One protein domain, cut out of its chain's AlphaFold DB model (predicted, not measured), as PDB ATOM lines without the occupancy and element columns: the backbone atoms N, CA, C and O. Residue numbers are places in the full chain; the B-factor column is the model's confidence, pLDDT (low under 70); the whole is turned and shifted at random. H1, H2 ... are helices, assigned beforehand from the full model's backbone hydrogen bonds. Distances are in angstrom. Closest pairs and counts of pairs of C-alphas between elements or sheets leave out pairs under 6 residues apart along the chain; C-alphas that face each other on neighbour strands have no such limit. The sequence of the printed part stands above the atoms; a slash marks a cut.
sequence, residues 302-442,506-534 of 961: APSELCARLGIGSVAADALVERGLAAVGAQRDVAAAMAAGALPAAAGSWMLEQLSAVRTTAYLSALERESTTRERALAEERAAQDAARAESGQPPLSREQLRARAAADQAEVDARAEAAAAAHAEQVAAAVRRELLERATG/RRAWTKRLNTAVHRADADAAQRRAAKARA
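Overview. This is residues 302 to 442 and 506 to 534 of the 961 residues of an uncharacterized protein of Quadrisphaera sp. DD2A (UniProt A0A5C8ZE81). Two long helices, H4 and H5, form a hairpin whose arms cross near their middles as a narrow X, and this pair makes the length of a loosely built rod. The shorter helices H2 and H3 follow one another along one side of the pair, both packed on H4, with H1 folded back from H2 to a place near H4, while H6 and H7 make a corner on another side of the pair, with few contacts. The printed part has 170 residues with seven named helices, H1 to H7 in order, and no named strand; its class is all helix. It is loose, with a radius of gyration of the C-alphas of 20.9 A, and spans 72 by 31 by 29 A.

Arrangement. H1, residues 302 to 310, touches residues 314 to 317 alone of H2, residues 314 to 326; the closest C-alphas, of Cys 307 and Ala 317, are 6.3 A apart, at a steep tilt of 63 degrees. With residues 321 to 325 alone, H2 touches H4, residues 345 to 391, the hub, at a steep tilt of 60 degrees; the closest C-alphas, of Gly 324 and Thr 360, are 7.4 A apart. H3, residues 330 to 339, forms a helical hairpin with H4, touching its residues 345 to 352 alone at a shallow tilt of 11 degrees, opposite ways; the closest C-alphas, of Met 338 and Ala 345, are 5.9 A apart. H4 forms a second helical hairpin with H5, residues 399 to 440, which touches it with residues 409 to 429 alone. Their closest C-alphas, of Ala 366 and Ala 421, are 4.7 A apart, at a shallow tilt of 33 degrees, only just short of steep. H6, residues 506 to 520, is near H4. H7, residues 522 to 533, is close to H4 but not clearly touching, about perpendicular at 78 degrees; the closest C-alphas, of Ser 365 and Ala 524, are 6.5 A apart. Every O i to N i+4 pair is within hydrogen-bond range in H2, H3, H6 and H7, against 3 of 5 in H1, 42 of 43 in H4 and 37 of 38 in H5.

Along the chain. H1 begins at C-alpha 302, (50.332, 7.531, -5.678), and is 12.8 A long. H2 is 18.1 A and H3 13.9 A long. H4 runs 67.8 A, from C-alpha 345 at (62.801, 30.106, -17.398) to C-alpha 391, and H5 60.2 A. H6 is 20.7 A long; H7, 16.5 A, ends at C-alpha 533, (54.222, 8.261, 9.385).

Size, cuts and confidence. The two C-alphas farthest apart, of Gly 341 and Gly 393, are 72.9 A apart. Residues 443 to 505 are not printed, and C-alphas 442 and 506 are 19.1 A apart across this cut. Of the links printed whole, H4 to H5 is short and the others are tight. Residues 398 to 404 and 529 to 534 stand free. The mean pLDDT of the printed part is 72.9, and 62 residues are under 70, among them 302 to 331.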
ATOM      1  N   ALA A 302      51.364   6.972  -6.556       44.88
ATOM      2  CA  ALA A 302      50.332   7.531  -5.678       44.88
ATOM      3  C   ALA A 302      48.949   7.788  -6.334       44.88
ATOM      4  O   ALA A 302      47.957   7.604  -5.625       44.88
ATOM      5  N   PRO A 303      48.833   8.166  -7.630       41.78
ATOM      6  CA  PRO A 303      47.534   8.271  -8.300       41.78
ATOM      7  C   PRO A 303      46.882   6.907  -8.563       41.78
ATOM      8  O   PRO A 303      45.683   6.756  -8.339       41.78
ATOM      9  N   SER A 304      47.653   5.905  -9.000       46.31
ATOM     10  CA  SER A 304      47.111   4.600  -9.408       46.31
ATOM     11  C   SER A 304      46.656   3.750  -8.214       46.31
ATOM     12  O   SER A 304      45.598   3.129  -8.296       46.31
ATOM     13  N   GLU A 305      47.345   3.810  -7.065       47.28
ATOM     14  CA  GLU A 305      46.880   3.173  -5.815       47.28
ATOM     15  C   GLU A 305      45.572   3.814  -5.299       47.28
ATOM     16  O   GLU A 305      44.728   3.130  -4.719       47.28
ATOM     17  N   LEU A 306      45.376   5.121  -5.522       46.84
ATOM     18  CA  LEU A 306      44.152   5.829  -5.132       46.84
ATOM     19  C   LEU A 306      42.989   5.504  -6.079       46.84
ATOM     20  O   LEU A 306      41.913   5.127  -5.622       46.84
ATOM     21  N   CYS A 307      43.211   5.584  -7.390       46.56
ATOM     22  CA  CYS A 307      42.175   5.337  -8.392       46.56
ATOM     23  C   CYS A 307      41.701   3.875  -8.373       46.56
ATOM     24  O   CYS A 307      40.496   3.631  -8.394       46.56
ATOM     25  N   ALA A 308      42.608   2.913  -8.154       50.25
ATOM     26  CA  ALA A 308      42.245   1.514  -7.924       50.25
ATOM     27  C   ALA A 308      41.350   1.304  -6.684       50.25
ATOM     28  O   ALA A 308      40.533   0.385  -6.669       50.25
ATOM     29  N   ARG A 309      41.460   2.157  -5.652       46.44
ATOM     30  CA  ARG A 309      40.573   2.133  -4.472       46.44
ATOM     31  C   ARG A 309      39.234   2.840  -4.695       46.44
ATOM     32  O   ARG A 309      38.275   2.486  -4.019       46.44
ATOM     33  N   LEU A 310      39.172   3.789  -5.627       45.47
ATOM     34  CA  LEU A 310      37.947   4.479  -6.056       45.47
ATOM     35  C   LEU A 310      37.221   3.753  -7.209       45.47
ATOM     36  O   LEU A 310      36.187   4.216  -7.670       45.47
ATOM     37  N   GLY A 311      37.756   2.632  -7.711       45.97
ATOM     38  CA  GLY A 311      37.210   1.916  -8.875       45.97
ATOM     39  C   GLY A 311      37.480   2.594 -10.229       45.97
ATOM     40  O   GLY A 311      37.060   2.083 -11.268       45.97
ATOM     41  N   ILE A 312      38.214   3.707 -10.232       51.19
ATOM     42  CA  ILE A 312      38.579   4.488 -11.415       51.19
ATOM     43  C   ILE A 312      39.716   3.757 -12.146       51.19
ATOM     44  O   ILE A 312      40.822   3.614 -11.623       51.19
ATOM     45  N   GLY A 313      39.452   3.287 -13.369       56.00
ATOM     46  CA  GLY A 313      40.468   2.643 -14.212       56.00
ATOM     47  C   GLY A 313      41.594   3.608 -14.608       56.00
ATOM     48  O   GLY A 313      41.361   4.808 -14.721       56.00
ATOM     49  N   SER A 314      42.801   3.094 -14.867       45.50
ATOM     50  CA  SER A 314      44.001   3.898 -15.183       45.50
ATOM     51  C   SER A 314      43.766   4.945 -16.276       45.50
ATOM     52  O   SER A 314      44.021   6.120 -16.051       45.50
ATOM     53  N   VAL A 315      43.157   4.561 -17.399       44.56
ATOM     54  CA  VAL A 315      42.829   5.484 -18.506       44.56
ATOM     55  C   VAL A 315      41.897   6.627 -18.068       44.56
ATOM     56  O   VAL A 315      42.016   7.746 -18.557       44.56
ATOM     57  N   ALA A 316      40.985   6.377 -17.122       44.88
ATOM     58  CA  ALA A 316      40.129   7.415 -16.549       44.88
ATOM     59  C   ALA A 316      40.873   8.268 -15.505       44.88
ATOM     60  O   ALA A 316      40.614   9.464 -15.420       44.88
ATOM     61  N   ALA A 317      41.818   7.685 -14.761       47.00
ATOM     62  CA  ALA A 317      42.689   8.396 -13.826       47.00
ATOM     63  C   ALA A 317      43.643   9.362 -14.545       47.00
ATOM     64  O   ALA A 317      43.745  10.525 -14.161       47.00
ATOM     65  N   ASP A 318      44.285   8.909 -15.622       49.81
ATOM     66  CA  ASP A 318      45.173   9.735 -16.441       49.81
ATOM     67  C   ASP A 318      44.370  10.834 -17.157       49.81
ATOM     68  O   ASP A 318      44.759  12.000 -17.119       49.81
ATOM     69  N   ALA A 319      43.176  10.522 -17.681       51.88
ATOM     70  CA  ALA A 319      42.264  11.532 -18.226       51.88
ATOM     71  C   ALA A 319      41.745  12.530 -17.166       51.88
ATOM     72  O   ALA A 319      41.507  13.693 -17.493       51.88
ATOM     73  N   LEU A 320      41.575  12.113 -15.906       49.09
ATOM     74  CA  LEU A 320      41.251  13.000 -14.781       49.09
ATOM     75  C   LEU A 320      42.417  13.934 -14.445       49.09
ATOM     76  O   LEU A 320      42.192  15.118 -14.198       49.09
ATOM     77  N   VAL A 321      43.656  13.437 -14.486       53.59
ATOM     78  CA  VAL A 321      44.862  14.260 -14.319       53.59
ATOM     79  C   VAL A 321      45.019  15.236 -15.489       53.59
ATOM     80  O   VAL A 321      45.234  16.421 -15.245       53.59
ATOM     81  N   GLU A 322      44.833  14.808 -16.741       55.50
ATOM     82  CA  GLU A 322      44.929  15.702 -17.905       55.50
ATOM     83  C   GLU A 322      43.826  16.767 -17.936       55.50
ATOM     84  O   GLU A 322      44.141  17.948 -18.082       55.50
ATOM     85  N   ARG A 323      42.548  16.416 -17.715       55.78
ATOM     86  CA  ARG A 323      41.472  17.419 -17.545       55.78
ATOM     87  C   ARG A 323      41.770  18.339 -16.359       55.78
ATOM     88  O   ARG A 323      41.663  19.563 -16.469       55.78
ATOM     89  N   GLY A 324      42.209  17.747 -15.247       51.62
ATOM     90  CA  GLY A 324      42.624  18.430 -14.025       51.62
ATOM     91  C   GLY A 324      43.800  19.391 -14.216       51.62
ATOM     92  O   GLY A 324      43.926  20.323 -13.421       51.62
ATOM     93  N   LEU A 325      44.597  19.239 -15.282       52.25
ATOM     94  CA  LEU A 325      45.681  20.137 -15.705       52.25
ATOM     95  C   LEU A 325      45.238  21.148 -16.780       52.25
ATOM     96  O   LEU A 325      45.532  22.339 -16.645       52.25
ATOM     97  N   ALA A 326      44.454  20.732 -17.775       51.00
ATOM     98  CA  ALA A 326      44.004  21.579 -18.885       51.00
ATOM     99  C   ALA A 326      43.063  22.731 -18.464       51.00
ATOM    100  O   ALA A 326      43.011  23.761 -19.131       51.00
ATOM    101  N   ALA A 327      42.331  22.584 -17.356       46.81
ATOM    102  CA  ALA A 327      41.192  23.445 -17.022       46.81
ATOM    103  C   ALA A 327      41.478  24.905 -16.577       46.81
ATOM    104  O   ALA A 327      40.515  25.636 -16.357       46.81
ATOM    105  N   VAL A 328      42.731  25.355 -16.384       49.22
ATOM    106  CA  VAL A 328      43.014  26.633 -15.677       49.22
ATOM    107  C   VAL A 328      44.162  27.451 -16.282       49.22
ATOM    108  O   VAL A 328      45.274  26.957 -16.470       49.22
ATOM    109  N   GLY A 329      43.916  28.755 -16.468       57.47
ATOM    110  CA  GLY A 329      44.841  29.731 -17.059       57.47
ATOM    111  C   GLY A 329      46.130  30.032 -16.280       57.47
ATOM    112  O   GLY A 329      47.076  30.510 -16.884       57.47
ATOM    113  N   ALA A 330      46.252  29.674 -14.999       58.31
ATOM    114  CA  ALA A 330      47.437  29.989 -14.184       58.31
ATOM    115  C   ALA A 330      48.771  29.483 -14.779       58.31
ATOM    116  O   ALA A 330      49.808  30.126 -14.628       58.31
ATOM    117  N   GLN A 331      48.760  28.346 -15.492       68.38
ATOM    118  CA  GLN A 331      49.942  27.877 -16.227       68.38
ATOM    119  C   GLN A 331      50.230  28.731 -17.470       68.38
ATOM    120  O   GLN A 331      51.392  28.960 -17.792       68.38
ATOM    121  N   ARG A 332      49.186  29.239 -18.137       71.25
ATOM    122  CA  ARG A 332      49.277  30.188 -19.255       71.25
ATOM    123  C   ARG A 332      49.781  31.554 -18.788       71.25
ATOM    124  O   ARG A 332      50.550  32.157 -19.519       71.25
ATOM    125  N   ASP A 333      49.431  31.994 -17.581       69.25
ATOM    126  CA  ASP A 333      49.911  33.255 -16.997       69.25
ATOM    127  C   ASP A 333      51.405  33.173 -16.641       69.25
ATOM    128  O   ASP A 333      52.187  34.045 -17.011       69.25
ATOM    129  N   VAL A 334      51.841  32.078 -16.001       68.44
ATOM    130  CA  VAL A 334      53.269  31.826 -15.719       68.44
ATOM    131  C   VAL A 334      54.062  31.600 -17.015       68.44
ATOM    132  O   VAL A 334      55.180  32.097 -17.144       68.44
ATOM    133  N   ALA A 335      53.486  30.917 -18.010       73.62
ATOM    134  CA  ALA A 335      54.096  30.774 -19.332       73.62
ATOM    135  C   ALA A 335      54.154  32.103 -20.105       73.62
ATOM    136  O   ALA A 335      55.151  32.359 -20.773       73.62
ATOM    137  N   ALA A 336      53.150  32.975 -19.978       73.50
ATOM    138  CA  ALA A 336      53.163  34.318 -20.551       73.50
ATOM    139  C   ALA A 336      54.205  35.211 -19.863       73.50
ATOM    140  O   ALA A 336      54.924  35.931 -20.547       73.50
ATOM    141  N   ALA A 337      54.365  35.112 -18.538       66.75
ATOM    142  CA  ALA A 337      55.428  35.803 -17.808       66.75
ATOM    143  C   ALA A 337      56.831  35.319 -18.224       66.75
ATOM    144  O   ALA A 337      57.740  36.138 -18.355       66.75
ATOM    145  N   MET A 338      57.012  34.019 -18.497       79.50
ATOM    146  CA  MET A 338      58.252  33.505 -19.101       79.50
ATOM    147  C   MET A 338      58.450  34.012 -20.538       79.50
ATOM    148  O   MET A 338      59.534  34.483 -20.871       79.50
ATOM    149  N   ALA A 339      57.416  33.953 -21.381       75.44
ATOM    150  CA  ALA A 339      57.482  34.375 -22.783       75.44
ATOM    151  C   ALA A 339      57.713  35.891 -22.945       75.44
ATOM    152  O   ALA A 339      58.380  36.313 -23.884       75.44
ATOM    153  N   ALA A 340      57.213  36.700 -22.009       77.38
ATOM    154  CA  ALA A 340      57.464  38.138 -21.924       77.38
ATOM    155  C   ALA A 340      58.809  38.492 -21.251       77.38
ATOM    156  O   ALA A 340      59.092  39.667 -21.037       77.38
ATOM    157  N   GLY A 341      59.620  37.502 -20.852       79.75
ATOM    158  CA  GLY A 341      60.898  37.708 -20.157       79.75
ATOM    159  C   GLY A 341      60.787  38.202 -18.707       79.75
ATOM    160  O   GLY A 341      61.802  38.313 -18.025       79.75
ATOM    161  N   ALA A 342      59.573  38.451 -18.206       65.81
ATOM    162  CA  ALA A 342      59.305  38.907 -16.840       65.81
ATOM    163  C   ALA A 342      59.622  37.847 -15.766       65.81
ATOM    164  O   ALA A 342      59.763  38.180 -14.588       65.81
ATOM    165  N   LEU A 343      59.745  36.573 -16.153       63.84
ATOM    166  CA  LEU A 343      60.082  35.466 -15.263       63.84
ATOM    167  C   LEU A 343      61.180  34.577 -15.878       63.84
ATOM    168  O   LEU A 343      60.956  33.989 -16.937       63.84
ATOM    169  N   PRO A 344      62.352  34.404 -15.231       79.81
ATOM    170  CA  PRO A 344      63.409  33.534 -15.747       79.81
ATOM    171  C   PRO A 344      62.931  32.088 -15.924       79.81
ATOM    172  O   PRO A 344      62.294  31.533 -15.027       79.81
ATOM    173  N   ALA A 345      63.299  31.440 -17.035       69.38
ATOM    174  CA  ALA A 345      62.801  30.106 -17.398       69.38
ATOM    175  C   ALA A 345      62.991  29.040 -16.297       69.38
ATOM    176  O   ALA A 345      62.103  28.223 -16.063       69.38
ATOM    177  N   ALA A 346      64.108  29.078 -15.559       63.06
ATOM    178  CA  ALA A 346      64.351  28.176 -14.429       63.06
ATOM    179  C   ALA A 346      63.407  28.427 -13.232       63.06
ATOM    180  O   ALA A 346      63.015  27.483 -12.547       63.06
ATOM    181  N   ALA A 347      63.017  29.683 -12.989       67.00
ATOM    182  CA  ALA A 347      62.054  30.039 -11.950       67.00
ATOM    183  C   ALA A 347      60.625  29.673 -12.373       67.00
ATOM    184  O   ALA A 347      59.903  29.058 -11.591       67.00
ATOM    185  N   GLY A 348      60.237  29.976 -13.616       70.19
ATOM    186  CA  GLY A 348      58.909  29.660 -14.143       70.19
ATOM    187  C   GLY A 348      58.656  28.162 -14.317       70.19
ATOM    188  O   GLY A 348      57.606  27.682 -13.903       70.19
ATOM    189  N   SER A 349      59.634  27.395 -14.813       71.69
ATOM    190  CA  SER A 349      59.554  25.927 -14.884       71.69
ATOM    191  C   SER A 349      59.325  25.301 -13.500       71.69
ATOM    192  O   SER A 349      58.407  24.503 -13.311       71.69
ATOM    193  N   TRP A 350      60.077  25.750 -12.487       76.19
ATOM    194  CA  TRP A 350      59.870  25.311 -11.107       76.19
ATOM    195  C   TRP A 350      58.522  25.781 -10.530       76.19
ATOM    196  O   TRP A 350      57.840  25.006  -9.868       76.19
ATOM    197  N   MET A 351      58.072  27.007 -10.809       67.38
ATOM    198  CA  MET A 351      56.739  27.467 -10.393       67.38
ATOM    199  C   MET A 351      55.614  26.624 -11.009       67.38
ATOM    200  O   MET A 351      54.668  26.283 -10.301       67.38
ATOM    201  N   LEU A 352      55.728  26.230 -12.282       74.12
ATOM    202  CA  LEU A 352      54.783  25.323 -12.946       74.12
ATOM    203  C   LEU A 352      54.768  23.929 -12.297       74.12
ATOM    204  O   LEU A 352      53.687  23.378 -12.082       74.12
ATOM    205  N   GLU A 353      55.936  23.385 -11.934       72.69
ATOM    206  CA  GLU A 353      56.061  22.126 -11.180       72.69
ATOM    207  C   GLU A 353      55.336  22.214  -9.824       72.69
ATOM    208  O   GLU A 353      54.497  21.365  -9.508       72.69
ATOM    209  N   GLN A 354      55.602  23.261  -9.033       65.38
ATOM    210  CA  GLN A 354      54.991  23.421  -7.708       65.38
ATOM    211  C   GLN A 354      53.474  23.675  -7.797       65.38
ATOM    212  O   GLN A 354      52.712  23.077  -7.036       65.38
ATOM    213  N   LEU A 355      53.015  24.494  -8.754       69.00
ATOM    214  CA  LEU A 355      51.587  24.709  -9.022       69.00
ATOM    215  C   LEU A 355      50.881  23.403  -9.412       69.00
ATOM    216  O   LEU A 355      49.798  23.124  -8.900       69.00
ATOM    217  N   SER A 356      51.504  22.584 -10.264       70.69
ATOM    218  CA  SER A 356      50.984  21.268 -10.660       70.69
ATOM    219  C   SER A 356      50.862  20.315  -9.462       70.69
ATOM    220  O   SER A 356      49.800  19.724  -9.237       70.69
ATOM    221  N   ALA A 357      51.904  20.223  -8.629       65.81
ATOM    222  CA  ALA A 357      51.920  19.359  -7.448       65.81
ATOM    223  C   ALA A 357      50.876  19.770  -6.389       65.81
ATOM    224  O   ALA A 357      50.152  18.916  -5.862       65.81
ATOM    225  N   VAL A 358      50.755  21.074  -6.103       67.19
ATOM    226  CA  VAL A 358      49.753  21.612  -5.165       67.19
ATOM    227  C   VAL A 358      48.338  21.375  -5.696       67.19
ATOM    228  O   VAL A 358      47.509  20.824  -4.974       67.19
ATOM    229  N   ARG A 359      48.073  21.708  -6.967       67.88
ATOM    230  CA  ARG A 359      46.758  21.553  -7.612       67.88
ATOM    231  C   ARG A 359      46.305  20.097  -7.667       67.88
ATOM    232  O   ARG A 359      45.191  19.807  -7.247       67.88
ATOM    233  N   THR A 360      47.180  19.174  -8.071       70.06
ATOM    234  CA  THR A 360      46.887  17.726  -8.078       70.06
ATOM    235  C   THR A 360      46.537  17.226  -6.673       70.06
ATOM    236  O   THR A 360      45.556  16.508  -6.483       70.06
ATOM    237  N   THR A 361      47.292  17.657  -5.656       67.69
ATOM    238  CA  THR A 361      47.048  17.264  -4.257       67.69
ATOM    239  C   THR A 361      45.735  17.842  -3.715       67.69
ATOM    240  O   THR A 361      44.988  17.132  -3.039       67.69
ATOM    241  N   ALA A 362      45.438  19.112  -4.007       69.38
ATOM    242  CA  ALA A 362      44.231  19.806  -3.556       69.38
ATOM    243  C   ALA A 362      42.957  19.306  -4.257       69.38
ATOM    244  O   ALA A 362      41.915  19.201  -3.610       69.38
ATOM    245  N   TYR A 363      43.051  18.954  -5.543       71.31
ATOM    246  CA  TYR A 363      41.973  18.349  -6.325       71.31
ATOM    247  C   TYR A 363      41.588  16.978  -5.749       71.31
ATOM    248  O   TYR A 363      40.458  16.792  -5.300       71.31
ATOM    249  N   LEU A 364      42.548  16.051  -5.633       74.44
ATOM    250  CA  LEU A 364      42.297  14.710  -5.084       74.44
ATOM    251  C   LEU A 364      41.798  14.748  -3.624       74.44
ATOM    252  O   LEU A 364      40.935  13.959  -3.248       74.44
ATOM    253  N   SER A 365      42.281  15.701  -2.815       71.44
ATOM    254  CA  SER A 365      41.837  15.889  -1.420       71.44
ATOM    255  C   SER A 365      40.427  16.482  -1.281       71.44
ATOM    256  O   SER A 365      39.845  16.414  -0.198       71.44
ATOM    257  N   ALA A 366      39.886  17.100  -2.333       72.69
ATOM    258  CA  ALA A 366      38.500  17.561  -2.390       72.69
ATOM    259  C   ALA A 366      37.574  16.496  -2.998       72.69
ATOM    260  O   ALA A 366      36.494  16.277  -2.456       72.69
ATOM    261  N   LEU A 367      38.044  15.773  -4.021       75.88
ATOM    262  CA  LEU A 367      37.355  14.625  -4.621       75.88
ATOM    263  C   LEU A 367      36.958  13.593  -3.546       75.88
ATOM    264  O   LEU A 367      35.787  13.253  -3.423       75.88
ATOM    265  N   GLU A 368      37.911  13.191  -2.692       81.50
ATOM    266  CA  GLU A 368      37.702  12.247  -1.574       81.50
ATOM    267  C   GLU A 368      36.713  12.768  -0.503       81.50
ATOM    268  O   GLU A 368      36.028  11.977   0.150       81.50
ATOM    269  N   ARG A 369      36.609  14.093  -0.310       75.31
ATOM    270  CA  ARG A 369      35.694  14.708   0.674       75.31
ATOM    271  C   ARG A 369      34.261  14.805   0.160       75.31
ATOM    272  O   ARG A 369      33.336  14.441   0.885       75.31
ATOM    273  N   GLU A 370      34.067  15.279  -1.069       82.69
ATOM    274  CA  GLU A 370      32.722  15.382  -1.646       82.69
ATOM    275  C   GLU A 370      32.159  13.990  -1.962       82.69
ATOM    276  O   GLU A 370      30.978  13.757  -1.710       82.69
ATOM    277  N   SER A 371      32.991  13.034  -2.412       78.75
ATOM    278  CA  SER A 371      32.517  11.673  -2.695       78.75
ATOM    279  C   SER A 371      31.977  10.993  -1.435       78.75
ATOM    280  O   SER A 371      30.817  10.589  -1.404       78.75
ATOM    281  N   THR A 372      32.756  10.975  -0.348       80.62
ATOM    282  CA  THR A 372      32.334  10.385   0.938       80.62
ATOM    283  C   THR A 372      31.139  11.112   1.565       80.62
ATOM    284  O   THR A 372      30.311  10.486   2.232       80.62
ATOM    285  N   THR A 373      30.988  12.416   1.308       85.88
ATOM    286  CA  THR A 373      29.829  13.201   1.759       85.88
ATOM    287  C   THR A 373      28.567  12.883   0.947       85.88
ATOM    288  O   THR A 373      27.510  12.646   1.542       85.88
ATOM    289  N   ARG A 374      28.641  12.800  -0.393       86.06
ATOM    290  CA  ARG A 374      27.471  12.454  -1.225       86.06
ATOM    291  C   ARG A 374      27.105  10.973  -1.124       86.06
ATOM    292  O   ARG A 374      25.913  10.684  -1.075       86.06
ATOM    293  N   GLU A 375      28.066  10.058  -0.982       87.12
ATOM    294  CA  GLU A 375      27.816   8.643  -0.645       87.12
ATOM    295  C   GLU A 375      26.959   8.511   0.619       87.12
ATOM    296  O   GLU A 375      25.969   7.773   0.632       87.12
ATOM    297  N   ARG A 376      27.302   9.264   1.673       90.31
ATOM    298  CA  ARG A 376      26.535   9.288   2.921       90.31
ATOM    299  C   ARG A 376      25.134   9.865   2.720       90.31
ATOM    300  O   ARG A 376      24.163   9.237   3.138       90.31
ATOM    301  N   ALA A 377      25.016  11.010   2.049       89.62
ATOM    302  CA  ALA A 377      23.716  11.617   1.765       89.62
ATOM    303  C   ALA A 377      22.818  10.693   0.918       89.62
ATOM    304  O   ALA A 377      21.627  10.585   1.185       89.62
ATOM    305  N   LEU A 378      23.384   9.965  -0.052       87.69
ATOM    306  CA  LEU A 378      22.674   8.945  -0.832       87.69
ATOM    307  C   LEU A 378      22.296   7.719   0.004       87.69
ATOM    308  O   LEU A 378      21.244   7.136  -0.230       87.69
ATOM    309  N   ALA A 379      23.106   7.311   0.983       88.94
ATOM    310  CA  ALA A 379      22.742   6.236   1.909       88.94
ATOM    311  C   ALA A 379      21.558   6.632   2.813       88.94
ATOM    312  O   ALA A 379      20.638   5.835   3.007       88.94
ATOM    313  N   GLU A 380      21.548   7.871   3.306       92.75
ATOM    314  CA  GLU A 380      20.453   8.438   4.103       92.75
ATOM    315  C   GLU A 380      19.182   8.630   3.238       92.75
ATOM    316  O   GLU A 380      18.085   8.242   3.647       92.75
ATOM    317  N   GLU A 381      19.323   9.084   1.987       92.31
ATOM    318  CA  GLU A 381      18.230   9.190   1.007       92.31
ATOM    319  C   GLU A 381      17.675   7.814   0.577       92.31
ATOM    320  O   GLU A 381      16.459   7.637   0.449       92.31
ATOM    321  N   ARG A 382      18.536   6.802   0.402       91.44
ATOM    322  CA  ARG A 382      18.136   5.401   0.166       91.44
ATOM    323  C   ARG A 382      17.286   4.879   1.317       91.44
ATOM    324  O   ARG A 382      16.200   4.363   1.058       91.44
ATOM    325  N   ALA A 383      17.733   5.069   2.559       92.75
ATOM    326  CA  ALA A 383      16.989   4.655   3.746       92.75
ATOM    327  C   ALA A 383      15.608   5.334   3.828       92.75
ATOM    328  O   ALA A 383      14.613   4.654   4.076       92.75
ATOM    329  N   ALA A 384      15.523   6.639   3.545       94.56
ATOM    330  CA  ALA A 384      14.255   7.371   3.524       94.56
ATOM    331  C   ALA A 384      13.298   6.882   2.417       94.56
ATOM    332  O   ALA A 384      12.118   6.636   2.679       94.56
ATOM    333  N   GLN A 385      13.793   6.688   1.189       92.44
ATOM    334  CA  GLN A 385      12.970   6.199   0.076       92.44
ATOM    335  C   GLN A 385      12.499   4.749   0.281       92.44
ATOM    336  O   GLN A 385      11.362   4.419  -0.063       92.44
ATOM    337  N   ASP A 386      13.337   3.879   0.850       92.56
ATOM    338  CA  ASP A 386      12.973   2.482   1.102       92.56
ATOM    339  C   ASP A 386      12.046   2.339   2.330       92.56
ATOM    340  O   ASP A 386      11.175   1.465   2.334       92.56
ATOM    341  N   ALA A 387      12.126   3.249   3.312       94.50
ATOM    342  CA  ALA A 387      11.125   3.377   4.375       94.50
ATOM    343  C   ALA A 387       9.754   3.811   3.819       94.50
ATOM    344  O   ALA A 387       8.761   3.116   4.032       94.50
ATOM    345  N   ALA A 388       9.700   4.878   3.012       95.69
ATOM    346  CA  ALA A 388       8.461   5.327   2.363       95.69
ATOM    347  C   ALA A 388       7.859   4.258   1.423       95.69
ATOM    348  O   ALA A 388       6.636   4.134   1.284       95.69
ATOM    349  N   ARG A 389       8.707   3.429   0.797       95.50
ATOM    350  CA  ARG A 389       8.287   2.249   0.023       95.50
ATOM    351  C   ARG A 389       7.599   1.199   0.906       95.50
ATOM    352  O   ARG A 389       6.558   0.675   0.514       95.50
ATOM    353  N   ALA A 390       8.152   0.917   2.086       94.75
ATOM    354  CA  ALA A 390       7.564  -0.018   3.044       94.75
ATOM    355  C   ALA A 390       6.235   0.504   3.626       94.75
ATOM    356  O   ALA A 390       5.257  -0.240   3.666       94.75
ATOM    357  N   GLU A 391       6.167   1.786   4.000       96.69
ATOM    358  CA  GLU A 391       4.946   2.435   4.509       96.69
ATOM    359  C   GLU A 391       3.808   2.446   3.480       96.69
ATOM    360  O   GLU A 391       2.649   2.209   3.824       96.69
ATOM    361  N   SER A 392       4.131   2.654   2.199       96.62
ATOM    362  CA  SER A 392       3.160   2.606   1.094       96.62
ATOM    363  C   SER A 392       2.804   1.186   0.625       96.62
ATOM    364  O   SER A 392       2.054   1.030  -0.341       96.62
ATOM    365  N   GLY A 393       3.318   0.140   1.289       97.31
ATOM    366  CA  GLY A 393       3.034  -1.263   0.964       97.31
ATOM    367  C   GLY A 393       3.564  -1.716  -0.402       97.31
ATOM    368  O   GLY A 393       3.123  -2.741  -0.927       97.31
ATOM    369  N   GLN A 394       4.487  -0.962  -1.004       95.50
ATOM    370  CA  GLN A 394       5.090  -1.313  -2.286       95.50
ATOM    371  C   GLN A 394       6.097  -2.465  -2.124       95.50
ATOM    372  O   GLN A 394       6.811  -2.531  -1.119       95.50
ATOM    373  N   PRO A 395       6.230  -3.358  -3.123       93.56
ATOM    374  CA  PRO A 395       7.252  -4.394  -3.091       93.56
ATOM    375  C   PRO A 395       8.670  -3.784  -3.119       93.56
ATOM    376  O   PRO A 395       8.876  -2.725  -3.729       93.56
ATOM    377  N   PRO A 396       9.664  -4.454  -2.501       94.06
ATOM    378  CA  PRO A 396      11.062  -4.036  -2.564       94.06
ATOM    379  C   PRO A 396      11.575  -4.026  -4.009       94.06
ATOM    380  O   PRO A 396      11.115  -4.798  -4.854       94.06
ATOM    381  N   LEU A 397      12.553  -3.158  -4.285       94.69
ATOM    382  CA  LEU A 397      13.182  -3.052  -5.601       94.69
ATOM    383  C   LEU A 397      13.790  -4.392  -6.043       94.69
ATOM    384  O   LEU A 397      14.409  -5.112  -5.254       94.69
ATOM    385  N   SER A 398      13.662  -4.707  -7.333       96.25
ATOM    386  CA  SER A 398      14.314  -5.879  -7.913       96.25
ATOM    387  C   SER A 398      15.840  -5.741  -7.846       96.25
ATOM    388  O   SER A 398      16.390  -4.638  -7.845       96.25
ATOM    389  N   ARG A 399      16.564  -6.869  -7.866       92.38
ATOM    390  CA  ARG A 399      18.040  -6.869  -7.882       92.38
ATOM    391  C   ARG A 399      18.631  -6.113  -9.084       92.38
ATOM    392  O   ARG A 399      19.776  -5.678  -9.032       92.38
ATOM    393  N   GLU A 400      17.870  -5.974 -10.163       94.31
ATOM    394  CA  GLU A 400      18.246  -5.199 -11.344       94.31
ATOM    395  C   GLU A 400      17.995  -3.701 -11.141       94.31
ATOM    396  O   GLU A 400      18.895  -2.901 -11.376       94.31
ATOM    397  N   GLN A 401      16.841  -3.325 -10.581       94.12
ATOM    398  CA  GLN A 401      16.545  -1.939 -10.202       94.12
ATOM    399  C   GLN A 401      17.533  -1.409  -9.153       94.12
ATOM    400  O   GLN A 401      17.984  -0.273  -9.264       94.12
ATOM    401  N   LEU A 402      17.936  -2.236  -8.181       91.94
ATOM    402  CA  LEU A 402      18.969  -1.890  -7.197       91.94
ATOM    403  C   LEU A 402      20.342  -1.644  -7.841       91.94
ATOM    404  O   LEU A 402      21.055  -0.744  -7.408       91.94
ATOM    405  N   ARG A 403      20.713  -2.395  -8.890       91.06
ATOM    406  CA  ARG A 403      21.951  -2.149  -9.656       91.06
ATOM    407  C   ARG A 403      21.864  -0.871 -10.483       91.06
ATOM    408  O   ARG A 403      22.807  -0.092 -10.469       91.06
ATOM    409  N   ALA A 404      20.749  -0.661 -11.186       92.44
ATOM    410  CA  ALA A 404      20.530   0.536 -11.995       92.44
ATOM    411  C   ALA A 404      20.550   1.803 -11.126       92.44
ATOM    412  O   ALA A 404      21.229   2.767 -11.469       92.44
ATOM    413  N   ARG A 405      19.894   1.757  -9.957       93.38
ATOM    414  CA  ARG A 405      19.962   2.807  -8.935       93.38
ATOM    415  C   ARG A 405      21.395   3.009  -8.442       93.38
ATOM    416  O   ARG A 405      21.897   4.113  -8.531       93.38
ATOM    417  N   ALA A 406      22.086   1.953  -8.007       88.56
ATOM    418  CA  ALA A 406      23.462   2.075  -7.518       88.56
ATOM    419  C   ALA A 406      24.433   2.673  -8.557       88.56
ATOM    420  O   ALA A 406      25.318   3.431  -8.176       88.56
ATOM    421  N   ALA A 407      24.254   2.373  -9.848       90.19
ATOM    422  CA  ALA A 407      25.056   2.947 -10.927       90.19
ATOM    423  C   ALA A 407      24.721   4.425 -11.211       90.19
ATOM    424  O   ALA A 407      25.632   5.215 -11.439       90.19
ATOM    425  N   ALA A 408      23.439   4.808 -11.173       91.25
ATOM    426  CA  ALA A 408      23.020   6.204 -11.316       91.25
ATOM    427  C   ALA A 408      23.485   7.058 -10.123       91.25
ATOM    428  O   ALA A 408      24.074   8.117 -10.315       91.25
ATOM    429  N   ASP A 409      23.287   6.545  -8.908       86.94
ATOM    430  CA  ASP A 409      23.743   7.150  -7.659       86.94
ATOM    431  C   ASP A 409      25.275   7.358  -7.677       86.94
ATOM    432  O   ASP A 409      25.743   8.436  -7.323       86.94
ATOM    433  N   GLN A 410      26.064   6.371  -8.135       85.81
ATOM    434  CA  GLN A 410      27.525   6.509  -8.263       85.81
ATOM    435  C   GLN A 410      27.914   7.577  -9.293       85.81
ATOM    436  O   GLN A 410      28.759   8.414  -9.004       85.81
ATOM    437  N   ALA A 411      27.270   7.602 -10.463       87.69
ATOM    438  CA  ALA A 411      27.542   8.626 -11.472       87.69
ATOM    439  C   ALA A 411      27.230  10.051 -10.964       87.69
ATOM    440  O   ALA A 411      27.887  11.005 -11.379       87.69
ATOM    441  N   GLU A 412      26.265  10.205 -10.049       87.38
ATOM    442  CA  GLU A 412      26.001  11.479  -9.375       87.38
ATOM    443  C   GLU A 412      27.081  11.830  -8.334       87.38
ATOM    444  O   GLU A 412      27.513  12.982  -8.285       87.38
ATOM    445  N   VAL A 413      27.556  10.851  -7.545       84.69
ATOM    446  CA  VAL A 413      28.715  11.019  -6.640       84.69
ATOM    447  C   VAL A 413      29.929  11.502  -7.428       84.69
ATOM    448  O   VAL A 413      30.508  12.527  -7.075       84.69
ATOM    449  N   ASP A 414      30.282  10.797  -8.503       81.25
ATOM    450  CA  ASP A 414      31.485  11.053  -9.293       81.25
ATOM    451  C   ASP A 414      31.422  12.443  -9.947       81.25
ATOM    452  O   ASP A 414      32.324  13.259  -9.762       81.25
ATOM    453  N   ALA A 415      30.319  12.767 -10.636       83.44
ATOM    454  CA  ALA A 415      30.149  14.059 -11.305       83.44
ATOM    455  C   ALA A 415      30.132  15.244 -10.321       83.44
ATOM    456  O   ALA A 415      30.678  16.313 -10.611       83.44
ATOM    457  N   ARG A 416      29.523  15.068  -9.141       81.12
ATOM    458  CA  ARG A 416      29.489  16.102  -8.100       81.12
ATOM    459  C   ARG A 416      30.855  16.270  -7.432       81.12
ATOM    460  O   ARG A 416      31.279  17.405  -7.201       81.12
ATOM    461  N   ALA A 417      31.563  15.170  -7.183       77.12
ATOM    462  CA  ALA A 417      32.913  15.193  -6.641       77.12
ATOM    463  C   ALA A 417      33.909  15.838  -7.617       77.12
ATOM    464  O   ALA A 417      34.699  16.676  -7.184       77.12
ATOM    465  N   GLU A 418      33.844  15.534  -8.922       78.38
ATOM    466  CA  GLU A 418      34.663  16.205  -9.948       78.38
ATOM    467  C   GLU A 418      34.441  17.728  -9.938       78.38
ATOM    468  O   GLU A 418      35.409  18.494  -9.970       78.38
ATOM    469  N   ALA A 419      33.184  18.180  -9.832       81.56
ATOM    470  CA  ALA A 419      32.833  19.601  -9.793       81.56
ATOM    471  C   ALA A 419      33.340  20.311  -8.521       81.56
ATOM    472  O   ALA A 419      33.942  21.384  -8.609       81.56
ATOM    473  N   ALA A 420      33.156  19.706  -7.343       77.31
ATOM    474  CA  ALA A 420      33.668  20.246  -6.080       77.31
ATOM    475  C   ALA A 420      35.208  20.256  -6.040       77.31
ATOM    476  O   ALA A 420      35.819  21.224  -5.578       77.31
ATOM    477  N   ALA A 421      35.848  19.216  -6.582       75.00
ATOM    478  CA  ALA A 421      37.298  19.129  -6.697       75.00
ATOM    479  C   ALA A 421      37.870  20.204  -7.631       75.00
ATOM    480  O   ALA A 421      38.883  20.822  -7.296       75.00
ATOM    481  N   ALA A 422      37.204  20.483  -8.757       77.12
ATOM    482  CA  ALA A 422      37.571  21.572  -9.660       77.12
ATOM    483  C   ALA A 422      37.434  22.948  -8.984       77.12
ATOM    484  O   ALA A 422      38.358  23.759  -9.060       77.12
ATOM    485  N   ALA A 423      36.336  23.191  -8.258       80.56
ATOM    486  CA  ALA A 423      36.122  24.441  -7.525       80.56
ATOM    487  C   ALA A 423      37.182  24.671  -6.429       80.56
ATOM    488  O   ALA A 423      37.764  25.753  -6.354       80.56
ATOM    489  N   HIS A 424      37.498  23.650  -5.624       75.94
ATOM    490  CA  HIS A 424      38.545  23.730  -4.597       75.94
ATOM    491  C   HIS A 424      39.945  23.917  -5.206       75.94
ATOM    492  O   HIS A 424      40.741  24.719  -4.716       75.94
ATOM    493  N   ALA A 425      40.248  23.220  -6.305       74.25
ATOM    494  CA  ALA A 425      41.506  23.393  -7.028       74.25
ATOM    495  C   ALA A 425      41.673  24.826  -7.563       74.25
ATOM    496  O   ALA A 425      42.774  25.373  -7.492       74.25
ATOM    497  N   GLU A 426      40.592  25.451  -8.040       79.69
ATOM    498  CA  GLU A 426      40.609  26.839  -8.507       79.69
ATOM    499  C   GLU A 426      40.665  27.858  -7.357       79.69
ATOM    500  O   GLU A 426      41.361  28.861  -7.481       79.69
ATOM    501  N   GLN A 427      40.046  27.588  -6.201       76.75
ATOM    502  CA  GLN A 427      40.222  28.404  -4.988       76.75
ATOM    503  C   GLN A 427      41.683  28.405  -4.511       76.75
ATOM    504  O   GLN A 427      42.256  29.468  -4.261       76.75
ATOM    505  N   VAL A 428      42.320  27.230  -4.444       70.88
ATOM    506  CA  VAL A 428      43.744  27.107  -4.084       70.88
ATOM    507  C   VAL A 428      44.632  27.772  -5.142       70.88
ATOM    508  O   VAL A 428      45.573  28.485  -4.788       70.88
ATOM    509  N   ALA A 429      44.317  27.619  -6.433       72.25
ATOM    510  CA  ALA A 429      45.023  28.328  -7.499       72.25
ATOM    511  C   ALA A 429      44.857  29.853  -7.384       72.25
ATOM    512  O   ALA A 429      45.839  30.571  -7.545       72.25
ATOM    513  N   ALA A 430      43.668  30.361  -7.052       73.75
ATOM    514  CA  ALA A 430      43.406  31.786  -6.857       73.75
ATOM    515  C   ALA A 430      44.164  32.365  -5.652       73.75
ATOM    516  O   ALA A 430      44.739  33.449  -5.764       73.75
ATOM    517  N   ALA A 431      44.229  31.635  -4.534       69.31
ATOM    518  CA  ALA A 431      45.016  32.023  -3.364       69.31
ATOM    519  C   ALA A 431      46.519  32.100  -3.688       69.31
ATOM    520  O   ALA A 431      47.171  33.092  -3.364       69.31
ATOM    521  N   VAL A 432      47.062  31.107  -4.406       72.19
ATOM    522  CA  VAL A 432      48.467  31.136  -4.850       72.19
ATOM    523  C   VAL A 432      48.702  32.231  -5.900       72.19
ATOM    524  O   VAL A 432      49.712  32.922  -5.822       72.19
ATOM    525  N   ARG A 433      47.777  32.459  -6.847       72.81
ATOM    526  CA  ARG A 433      47.872  33.583  -7.799       72.81
ATOM    527  C   ARG A 433      47.926  34.928  -7.076       72.81
ATOM    528  O   ARG A 433      48.720  35.763  -7.482       72.81
ATOM    529  N   ARG A 434      47.146  35.128  -6.006       74.44
ATOM    530  CA  ARG A 434      47.162  36.355  -5.190       74.44
ATOM    531  C   ARG A 434      48.534  36.584  -4.535       74.44
ATOM    532  O   ARG A 434      49.194  37.565  -4.857       74.44
ATOM    533  N   GLU A 435      49.005  35.613  -3.749       71.06
ATOM    534  CA  GLU A 435      50.322  35.597  -3.071       71.06
ATOM    535  C   GLU A 435      51.517  35.765  -4.041       71.06
ATOM    536  O   GLU A 435      52.578  36.277  -3.665       71.06
ATOM    537  N   LEU A 436      51.375  35.334  -5.302       68.19
ATOM    538  CA  LEU A 436      52.375  35.548  -6.353       68.19
ATOM    539  C   LEU A 436      52.255  36.923  -7.027       68.19
ATOM    540  O   LEU A 436      53.281  37.569  -7.247       68.19
ATOM    541  N   LEU A 437      51.040  37.379  -7.344       65.19
ATOM    542  CA  LEU A 437      50.804  38.668  -8.000       65.19
ATOM    543  C   LEU A 437      51.177  39.834  -7.089       65.19
ATOM    544  O   LEU A 437      51.959  40.670  -7.520       65.19
ATOM    545  N   GLU A 438      50.740  39.844  -5.827       67.94
ATOM    546  CA  GLU A 438      51.024  40.917  -4.854       67.94
ATOM    547  C   GLU A 438      52.529  41.170  -4.647       67.94
ATOM    548  O   GLU A 438      52.941  42.284  -4.296       67.94
ATOM    549  N   ARG A 439      53.351  40.143  -4.910       59.16
ATOM    550  CA  ARG A 439      54.819  40.200  -4.925       59.16
ATOM    551  C   ARG A 439      55.388  40.596  -6.284       59.16
ATOM    552  O   ARG A 439      56.313  41.402  -6.327       59.16
ATOM    553  N   ALA A 440      54.848  40.065  -7.380       54.50
ATOM    554  CA  ALA A 440      55.288  40.393  -8.737       54.50
ATOM    555  C   ALA A 440      54.982  41.853  -9.127       54.50
ATOM    556  O   ALA A 440      55.782  42.478  -9.816       54.50
ATOM    557  N   THR A 441      53.874  42.424  -8.645       53.84
ATOM    558  CA  THR A 441      53.505  43.838  -8.842       53.84
ATOM    559  C   THR A 441      54.201  44.793  -7.868       53.84
ATOM    560  O   THR A 441      53.907  45.985  -7.870       53.84
ATOM    561  N   GLY A 442      55.105  44.299  -7.010       44.16
ATOM    562  CA  GLY A 442      55.875  45.115  -6.060       44.16
ATOM    563  C   GLY A 442      55.060  45.755  -4.928       44.16
ATOM    564  O   GLY A 442      55.624  46.485  -4.116       44.16
ATOM    565  N   ARG A 506      65.021  29.572  -2.164       59.06
ATOM    566  CA  ARG A 506      64.216  28.356  -2.402       59.06
ATOM    567  C   ARG A 506      63.735  27.718  -1.092       59.06
ATOM    568  O   ARG A 506      62.571  27.350  -0.989       59.06
ATOM    569  N   ARG A 507      64.595  27.642  -0.065       60.41
ATOM    570  CA  ARG A 507      64.246  27.041   1.240       60.41
ATOM    571  C   ARG A 507      63.270  27.907   2.038       60.41
ATOM    572  O   ARG A 507      62.303  27.379   2.588       60.41
ATOM    573  N   ALA A 508      63.492  29.222   2.075       59.00
ATOM    574  CA  ALA A 508      62.582  30.164   2.727       59.00
ATOM    575  C   ALA A 508      61.197  30.178   2.053       59.00
ATOM    576  O   ALA A 508      60.174  30.192   2.737       59.00
ATOM    577  N   TRP A 509      61.158  30.093   0.721       62.88
ATOM    578  CA  TRP A 509      59.925  30.009  -0.061       62.88
ATOM    579  C   TRP A 509      59.185  28.688   0.172       62.88
ATOM    580  O   TRP A 509      58.008  28.725   0.507       62.88
ATOM    581  N   THR A 510      59.856  27.528   0.117       67.38
ATOM    582  CA  THR A 510      59.221  26.228   0.433       67.38
ATOM    583  C   THR A 510      58.656  26.201   1.857       67.38
ATOM    584  O   THR A 510      57.567  25.678   2.071       67.38
ATOM    585  N   LYS A 511      59.346  26.813   2.832       64.06
ATOM    586  CA  LYS A 511      58.843  26.974   4.207       64.06
ATOM    587  C   LYS A 511      57.544  27.794   4.240       64.06
ATOM    588  O   LYS A 511      56.582  27.357   4.862       64.06
ATOM    589  N   ARG A 512      57.502  28.947   3.554       65.38
ATOM    590  CA  ARG A 512      56.310  29.818   3.462       65.38
ATOM    591  C   ARG A 512      55.153  29.146   2.718       65.38
ATOM    592  O   ARG A 512      54.042  29.154   3.237       65.38
ATOM    593  N   LEU A 513      55.415  28.499   1.578       72.19
ATOM    594  CA  LEU A 513      54.410  27.727   0.838       72.19
ATOM    595  C   LEU A 513      53.826  26.615   1.715       72.19
ATOM    596  O   LEU A 513      52.610  26.467   1.771       72.19
ATOM    597  N   ASN A 514      54.666  25.876   2.448       69.06
ATOM    598  CA  ASN A 514      54.185  24.862   3.383       69.06
ATOM    599  C   ASN A 514      53.305  25.480   4.481       69.06
ATOM    600  O   ASN A 514      52.240  24.932   4.739       69.06
ATOM    601  N   THR A 515      53.673  26.621   5.079       70.00
ATOM    602  CA  THR A 515      52.801  27.332   6.039       70.00
ATOM    603  C   THR A 515      51.452  27.704   5.412       70.00
ATOM    604  O   THR A 515      50.413  27.398   5.992       70.00
ATOM    605  N   ALA A 516      51.442  28.293   4.211       71.06
ATOM    606  CA  ALA A 516      50.212  28.672   3.512       71.06
ATOM    607  C   ALA A 516      49.325  27.454   3.184       71.06
ATOM    608  O   ALA A 516      48.122  27.474   3.428       71.06
ATOM    609  N   VAL A 517      49.921  26.351   2.722       73.38
ATOM    610  CA  VAL A 517      49.228  25.076   2.461       73.38
ATOM    611  C   VAL A 517      48.732  24.409   3.756       73.38
ATOM    612  O   VAL A 517      47.694  23.750   3.740       73.38
ATOM    613  N   HIS A 518      49.433  24.588   4.879       70.88
ATOM    614  CA  HIS A 518      48.987  24.146   6.206       70.88
ATOM    615  C   HIS A 518      47.817  24.977   6.754       70.88
ATOM    616  O   HIS A 518      47.020  24.426   7.506       70.88
ATOM    617  N   ARG A 519      47.700  26.262   6.385       70.81
ATOM    618  CA  ARG A 519      46.528  27.101   6.696       70.81
ATOM    619  C   ARG A 519      45.331  26.756   5.810       70.81
ATOM    620  O   ARG A 519      44.250  26.511   6.325       70.81
ATOM    621  N   ALA A 520      45.540  26.698   4.493       74.50
ATOM    622  CA  ALA A 520      44.469  26.509   3.514       74.50
ATOM    623  C   ALA A 520      43.786  25.131   3.596       74.50
ATOM    624  O   ALA A 520      42.588  25.030   3.348       74.50
ATOM    625  N   ASP A 521      44.519  24.065   3.944       77.00
ATOM    626  CA  ASP A 521      43.933  22.739   4.177       77.00
ATOM    627  C   ASP A 521      44.698  21.987   5.281       77.00
ATOM    628  O   ASP A 521      45.494  21.071   5.027       77.00
ATOM    629  N   ALA A 522      44.467  22.416   6.527       75.94
ATOM    630  CA  ALA A 522      45.041  21.817   7.733       75.94
ATOM    631  C   ALA A 522      44.722  20.314   7.843       75.94
ATOM    632  O   ALA A 522      45.597  19.516   8.190       75.94
ATOM    633  N   ASP A 523      43.509  19.903   7.463       74.94
ATOM    634  CA  ASP A 523      43.085  18.503   7.496       74.94
ATOM    635  C   ASP A 523      43.816  17.654   6.453       74.94
ATOM    636  O   ASP A 523      44.291  16.561   6.769       74.94
ATOM    637  N   ALA A 524      43.962  18.132   5.212       75.25
ATOM    638  CA  ALA A 524      44.774  17.433   4.218       75.25
ATOM    639  C   ALA A 524      46.256  17.430   4.614       75.25
ATOM    640  O   ALA A 524      46.953  16.451   4.347       75.25
ATOM    641  N   ALA A 525      46.752  18.466   5.297       73.88
ATOM    642  CA  ALA A 525      48.098  18.465   5.865       73.88
ATOM    643  C   ALA A 525      48.252  17.405   6.972       73.88
ATOM    644  O   ALA A 525      49.253  16.686   6.998       73.88
ATOM    645  N   GLN A 526      47.235  17.221   7.816       76.31
ATOM    646  CA  GLN A 526      47.183  16.161   8.821       76.31
ATOM    647  C   GLN A 526      47.065  14.760   8.192       76.31
ATOM    648  O   GLN A 526      47.777  13.848   8.616       76.31
ATOM    649  N   ARG A 527      46.264  14.584   7.127       78.56
ATOM    650  CA  ARG A 527      46.208  13.334   6.339       78.56
ATOM    651  C   ARG A 527      47.555  13.028   5.670       78.56
ATOM    652  O   ARG A 527      48.020  11.889   5.737       78.56
ATOM    653  N   ARG A 528      48.234  14.035   5.100       77.12
ATOM    654  CA  ARG A 528      49.602  13.906   4.554       77.12
ATOM    655  C   ARG A 528      50.605  13.505   5.638       77.12
ATOM    656  O   ARG A 528      51.381  12.582   5.404       77.12
ATOM    657  N   ALA A 529      50.558  14.120   6.820       74.81
ATOM    658  CA  ALA A 529      51.413  13.751   7.950       74.81
ATOM    659  C   ALA A 529      51.157  12.306   8.417       74.81
ATOM    660  O   ALA A 529      52.104  11.540   8.584       74.81
ATOM    661  N   ALA A 530      49.893  11.891   8.549       77.88
ATOM    662  CA  ALA A 530      49.531  10.517   8.900       77.88
ATOM    663  C   ALA A 530      50.024   9.496   7.853       77.88
ATOM    664  O   ALA A 530      50.631   8.490   8.224       77.88
ATOM    665  N   LYS A 531      49.860   9.781   6.551       78.19
ATOM    666  CA  LYS A 531      50.415   8.947   5.465       78.19
ATOM    667  C   LYS A 531      51.950   8.927   5.490       78.19
ATOM    668  O   LYS A 531      52.541   7.878   5.253       78.19
ATOM    669  N   ALA A 532      52.599  10.040   5.836       75.69
ATOM    670  CA  ALA A 532      54.054  10.118   5.971       75.69
ATOM    671  C   ALA A 532      54.598   9.309   7.165       75.69
ATOM    672  O   ALA A 532      55.675   8.731   7.038       75.69
ATOM    673  N   ARG A 533      53.849   9.170   8.275       78.50
ATOM    674  CA  ARG A 533      54.222   8.261   9.385       78.50
ATOM    675  C   ARG A 533      54.270   6.787   8.951       78.50
ATOM    676  O   ARG A 533      55.076   6.032   9.479       78.50
ATOM    677  N   ALA A 534      53.485   6.376   7.953       75.44
ATOM    678  CA  ALA A 534      53.599   5.041   7.346       75.44
ATOM    679  C   ALA A 534      54.784   4.908   6.359       75.44
ATOM    680  O   ALA A 534      55.094   3.806   5.918       75.44
TER     681      ALA A 534